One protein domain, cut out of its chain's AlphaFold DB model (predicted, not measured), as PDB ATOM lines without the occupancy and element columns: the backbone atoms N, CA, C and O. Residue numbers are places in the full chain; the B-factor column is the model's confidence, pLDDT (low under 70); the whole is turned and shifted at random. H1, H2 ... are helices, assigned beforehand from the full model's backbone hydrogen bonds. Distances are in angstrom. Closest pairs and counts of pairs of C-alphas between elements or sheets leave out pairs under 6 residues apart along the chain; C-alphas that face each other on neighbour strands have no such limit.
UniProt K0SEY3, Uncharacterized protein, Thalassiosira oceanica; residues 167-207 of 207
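What this domain is: This is residues 167 to 207 of the 207 residues of an uncharacterized protein of Thalassiosira oceanica (UniProt K0SEY3). One long, unbent helix, H2, makes the long arm of an open L, and the short helix H1 makes the other arm, set off from the beginning of H2 by a link of three residues. The two arms do not fold back on each other, and H2 makes most of the length. The printed part has 41 residues, with two named helices in the order H1, H2 and no named strand, and its class is all helix. The whole is extended, with a radius of gyration of the C-alphas of 16.1 A, and the C-alphas span 48 by 22 by 6 A.

Where its parts are: H2, the longest helix, has 29 residues, Pro 178 to His 206, and measures 42.3 A from its first to its last C-alpha. It begins with C-alpha 178 at (-44.325, -37.077, 9.643) and ends with C-alpha 206 at (-16.430, -68.073, 2.318). H1 has 8 residues, Arg 167 to Lys 174, and begins with C-alpha 167 at (-34.856, -35.691, 29.147).

How they stand to each other: H2 and H1 are apart, with no C-alpha of the one within 8 A of the other. The link from H1 to H2, residues 175 to 177, is tight. Residues 167 to 207 stand free, of which 167 to 174 belong to H1 and 178 to 206 belong to H2: each of their C-alphas is more than 10 A from any C-alpha that is 8 or more residues away along the chain. In H2, 24 of 25 O i to N i+4 pairs are within hydrogen-bond range; in H1 every such pair is.

The domain as a whole: The two C-alphas farthest apart, those of Lys 174 and Gly 207, are 47.8 A apart. The printed part has no cut and ends at residue 207, the chain's last residue. There is no long link. The mean pLDDT of the printed part is 70.9; it is under 70 at residues 167 to 176 and 206 to 207, and its mean is 55 in H1 and 76 in H2.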
ATOM      1  N   ARG A 167     -34.376 -36.942  29.774       53.66
ATOM      2  CA  ARG A 167     -34.856 -35.691  29.147       53.66
ATOM      3  C   ARG A 167     -34.809 -35.726  27.614       53.66
ATOM      4  O   ARG A 167     -35.715 -35.199  26.966       53.66
ATOM      5  N   SER A 168     -33.824 -36.391  27.014       54.12
ATOM      6  CA  SER A 168     -33.701 -36.489  25.547       54.12
ATOM      7  C   SER A 168     -34.798 -37.354  24.897       54.12
ATOM      8  O   SER A 168     -35.300 -37.016  23.820       54.12
ATOM      9  N   LEU A 169     -35.280 -38.398  25.583       55.44
ATOM     10  CA  LEU A 169     -36.420 -39.209  25.125       55.44
ATOM     11  C   LEU A 169     -37.751 -38.437  25.109       55.44
ATOM     12  O   LEU A 169     -38.633 -38.735  24.299       55.44
ATOM     13  N   ILE A 170     -37.902 -37.420  25.961       59.50
ATOM     14  CA  ILE A 170     -39.102 -36.573  25.992       59.50
ATOM     15  C   ILE A 170     -39.122 -35.621  24.785       59.50
ATOM     16  O   ILE A 170     -40.176 -35.438  24.169       59.50
ATOM     17  N   TYR A 171     -37.968 -35.094  24.365       54.72
ATOM     18  CA  TYR A 171     -37.862 -34.289  23.141       54.72
ATOM     19  C   TYR A 171     -38.125 -35.107  21.872       54.72
ATOM     20  O   TYR A 171     -38.830 -34.638  20.975       54.72
ATOM     21  N   LEU A 172     -37.668 -36.362  21.829       52.84
ATOM     22  CA  LEU A 172     -37.967 -37.279  20.723       52.84
ATOM     23  C   LEU A 172     -39.469 -37.578  20.585       52.84
ATOM     24  O   LEU A 172     -39.956 -37.759  19.470       52.84
ATOM     25  N   ARG A 173     -40.239 -37.556  21.683       58.19
ATOM     26  CA  ARG A 173     -41.707 -37.705  21.625       58.19
ATOM     27  C   ARG A 173     -42.429 -36.469  21.079       58.19
ATOM     28  O   ARG A 173     -43.544 -36.607  20.579       58.19
ATOM     29  N   LYS A 174     -41.820 -35.278  21.143       54.81
ATOM     30  CA  LYS A 174     -42.448 -34.014  20.710       54.81
ATOM     31  C   LYS A 174     -42.238 -33.705  19.220       54.81
ATOM     32  O   LYS A 174     -42.951 -32.875  18.659       54.81
ATOM     33  N   ILE A 175     -41.325 -34.407  18.545       54.91
ATOM     34  CA  ILE A 175     -41.090 -34.278  17.099       54.91
ATOM     35  C   ILE A 175     -42.159 -35.085  16.343       54.91
ATOM     36  O   ILE A 175     -41.954 -36.204  15.882       54.91
ATOM     37  N   ARG A 176     -43.358 -34.504  16.236       55.41
ATOM     38  CA  ARG A 176     -44.535 -35.086  15.563       55.41
ATOM     39  C   ARG A 176     -44.611 -34.737  14.069       55.41
ATOM     40  O   ARG A 176     -45.694 -34.747  13.496       55.41
ATOM     41  N   LYS A 177     -43.486 -34.395  13.425       70.44
ATOM     42  CA  LYS A 177     -43.468 -34.101  11.983       70.44
ATOM     43  C   LYS A 177     -43.327 -35.414  11.192       70.44
ATOM     44  O   LYS A 177     -42.303 -36.085  11.336       70.44
ATOM     45  N   PRO A 178     -44.318 -35.796  10.362       74.50
ATOM     46  CA  PRO A 178     -44.325 -37.077   9.643       74.50
ATOM     47  C   PRO A 178     -43.118 -37.244   8.705       74.50
ATOM     48  O   PRO A 178     -42.632 -38.356   8.514       74.50
ATOM     49  N   THR A 179     -42.563 -36.138   8.210       76.06
ATOM     50  CA  THR A 179     -41.390 -36.114   7.327       76.06
ATOM     51  C   THR A 179     -40.132 -36.670   7.999       76.06
ATOM     52  O   THR A 179     -39.385 -37.431   7.393       76.06
ATOM     53  N   ILE A 180     -39.920 -36.369   9.286       72.94
ATOM     54  CA  ILE A 180     -38.744 -36.850  10.030       72.94
ATOM     55  C   ILE A 180     -38.865 -38.349  10.310       72.94
ATOM     56  O   ILE A 180     -37.867 -39.061  10.273       72.94
ATOM     57  N   ARG A 181     -40.089 -38.857  10.514       72.44
ATOM     58  CA  ARG A 181     -40.322 -40.302  10.639       72.44
ATOM     59  C   ARG A 181     -39.926 -41.047   9.368       72.44
ATOM     60  O   ARG A 181     -39.269 -42.073   9.491       72.44
ATOM     61  N   MET A 182     -40.268 -40.537   8.183       83.56
ATOM     62  CA  MET A 182     -39.851 -41.174   6.928       83.56
ATOM     63  C   MET A 182     -38.332 -41.191   6.771       83.56
ATOM     64  O   MET A 182     -37.773 -42.243   6.474       83.56
ATOM     65  N   HIS A 183     -37.654 -40.069   7.024       75.81
ATOM     66  CA  HIS A 183     -36.193 -40.025   6.928       75.81
ATOM     67  C   HIS A 183     -35.515 -40.920   7.967       75.81
ATOM     68  O   HIS A 183     -34.575 -41.629   7.629       75.81
ATOM     69  N   LEU A 184     -36.022 -40.965   9.201       77.94
ATOM     70  CA  LEU A 184     -35.487 -41.849  10.233       77.94
ATOM     71  C   LEU A 184     -35.675 -43.327   9.862       77.94
ATOM     72  O   LEU A 184     -34.736 -44.104  10.002       77.94
ATOM     73  N   TRP A 185     -36.850 -43.705   9.346       80.38
ATOM     74  CA  TRP A 185     -37.106 -45.058   8.842       80.38
ATOM     75  C   TRP A 185     -36.215 -45.405   7.652       80.38
ATOM     76  O   TRP A 185     -35.685 -46.507   7.590       80.38
ATOM     77  N   PHE A 186     -36.004 -44.467   6.731       81.94
ATOM     78  CA  PHE A 186     -35.121 -44.660   5.587       81.94
ATOM     79  C   PHE A 186     -33.664 -44.866   6.019       81.94
ATOM     80  O   PHE A 186     -33.000 -45.791   5.544       81.94
ATOM     81  N   THR A 187     -33.181 -44.056   6.962       76.94
ATOM     82  CA  THR A 187     -31.825 -44.174   7.505       76.94
ATOM     83  C   THR A 187     -31.661 -45.457   8.313       76.94
ATOM     84  O   THR A 187     -30.676 -46.158   8.109       76.94
ATOM     85  N   LEU A 188     -32.630 -45.824   9.159       73.31
ATOM     86  CA  LEU A 188     -32.625 -47.098   9.890       73.31
ATOM     87  C   LEU A 188     -32.645 -48.294   8.939       73.31
ATOM     88  O   LEU A 188     -31.867 -49.226   9.122       73.31
ATOM     89  N   SER A 189     -33.464 -48.246   7.886       78.19
ATOM     90  CA  SER A 189     -33.467 -49.276   6.849       78.19
ATOM     91  C   SER A 189     -32.102 -49.384   6.189       78.19
ATOM     92  O   SER A 189     -31.578 -50.482   6.097       78.19
ATOM     93  N   ARG A 190     -31.455 -48.280   5.800       74.88
ATOM     94  CA  ARG A 190     -30.101 -48.348   5.219       74.88
ATOM     95  C   ARG A 190     -29.045 -48.834   6.212       74.88
ATOM     96  O   ARG A 190     -28.170 -49.601   5.819       74.88
ATOM     97  N   LEU A 191     -29.160 -48.451   7.481       74.12
ATOM     98  CA  LEU A 191     -28.247 -48.863   8.547       74.12
ATOM     99  C   LEU A 191     -28.368 -50.357   8.878       74.12
ATOM    100  O   LEU A 191     -27.390 -50.954   9.297       74.12
ATOM    101  N   VAL A 192     -29.543 -50.965   8.694       77.81
ATOM    102  CA  VAL A 192     -29.764 -52.405   8.928       77.81
ATOM    103  C   VAL A 192     -29.524 -53.222   7.659       77.81
ATOM    104  O   VAL A 192     -28.902 -54.283   7.705       77.81
ATOM    105  N   VAL A 193     -29.977 -52.720   6.511       80.88
ATOM    106  CA  VAL A 193     -29.877 -53.408   5.220       80.88
ATOM    107  C   VAL A 193     -28.427 -53.469   4.745       80.88
ATOM    108  O   VAL A 193     -28.007 -54.504   4.239       80.88
ATOM    109  N   SER A 194     -27.626 -52.420   4.947       73.88
ATOM    110  CA  SER A 194     -26.242 -52.413   4.459       73.88
ATOM    111  C   SER A 194     -25.347 -53.446   5.175       73.88
ATOM    112  O   SER A 194     -24.733 -54.255   4.479       73.88
ATOM    113  N   PRO A 195     -25.340 -53.562   6.520       76.25
ATOM    114  CA  PRO A 195     -24.613 -54.630   7.209       76.25
ATOM    115  C   PRO A 195     -25.163 -56.025   6.915       76.25
ATOM    116  O   PRO A 195     -24.385 -56.974   6.863       76.25
ATOM    117  N   ALA A 196     -26.476 -56.169   6.704       72.25
ATOM    118  CA  ALA A 196     -27.079 -57.451   6.344       72.25
ATOM    119  C   ALA A 196     -26.621 -57.928   4.957       72.25
ATOM    120  O   ALA A 196     -26.280 -59.099   4.798       72.25
ATOM    121  N   ILE A 197     -26.537 -57.020   3.979       79.25
ATOM    122  CA  ILE A 197     -26.008 -57.320   2.640       79.25
ATOM    123  C   ILE A 197     -24.524 -57.687   2.721       79.25
ATOM    124  O   ILE A 197     -24.116 -58.697   2.154       79.25
ATOM    125  N   VAL A 198     -23.723 -56.914   3.462       74.81
ATOM    126  CA  VAL A 198     -22.290 -57.199   3.648       74.81
ATOM    127  C   VAL A 198     -22.078 -58.549   4.343       74.81
ATOM    128  O   VAL A 198     -21.234 -59.334   3.919       74.81
ATOM    129  N   SER A 199     -22.879 -58.857   5.368       70.38
ATOM    130  CA  SER A 199     -22.819 -60.142   6.075       70.38
ATOM    131  C   SER A 199     -23.239 -61.307   5.173       70.38
ATOM    132  O   SER A 199     -22.607 -62.358   5.206       70.38
ATOM    133  N   GLY A 200     -24.267 -61.121   4.339       79.50
ATOM    134  CA  GLY A 200     -24.695 -62.116   3.355       79.50
ATOM    135  C   GLY A 200     -23.623 -62.395   2.301       79.50
ATOM    136  O   GLY A 200     -23.333 -63.554   2.022       79.50
ATOM    137  N   LEU A 201     -22.978 -61.349   1.775       77.56
ATOM    138  CA  LEU A 201     -21.865 -61.482   0.830       77.56
ATOM    139  C   LEU A 201     -20.675 -62.223   1.443       77.56
ATOM    140  O   LEU A 201     -20.123 -63.106   0.800       77.56
ATOM    141  N   MET A 202     -20.317 -61.914   2.692       75.81
ATOM    142  CA  MET A 202     -19.244 -62.620   3.403       75.81
ATOM    143  C   MET A 202     -19.531 -64.116   3.560       75.81
ATOM    144  O   MET A 202     -18.619 -64.919   3.410       75.81
ATOM    145  N   ILE A 203     -20.783 -64.505   3.814       81.88
ATOM    146  CA  ILE A 203     -21.164 -65.922   3.927       81.88
ATOM    147  C   ILE A 203     -21.063 -66.631   2.570       81.88
ATOM    148  O   ILE A 203     -20.568 -67.750   2.520       81.88
ATOM    149  N   VAL A 204     -21.498 -65.986   1.483       82.75
ATOM    150  CA  VAL A 204     -21.439 -66.559   0.124       82.75
ATOM    151  C   VAL A 204     -20.004 -66.654  -0.402       82.75
ATOM    152  O   VAL A 204     -19.703 -67.549  -1.177       82.75
ATOM    153  N   LEU A 205     -19.113 -65.741  -0.008       73.56
ATOM    154  CA  LEU A 205     -17.724 -65.738  -0.482       73.56
ATOM    155  C   LEU A 205     -16.831 -66.761   0.247       73.56
ATOM    156  O   LEU A 205     -15.785 -67.134  -0.271       73.56
ATOM    157  N   HIS A 206     -17.206 -67.160   1.466       67.56
ATOM    158  CA  HIS A 206     -16.430 -68.073   2.318       67.56
ATOM    159  C   HIS A 206     -17.026 -69.484   2.449       67.56
ATOM    160  O   HIS A 206     -16.404 -70.328   3.096       67.56
ATOM    161  N   GLY A 207     -18.220 -69.730   1.906       64.44
ATOM    162  CA  GLY A 207     -18.876 -71.041   1.881       64.44
ATOM    163  C   GLY A 207     -18.875 -71.631   0.485       64.44
ATOM    164  O   GLY A 207     -18.645 -72.854   0.387       64.44
TER     165      GLY A 207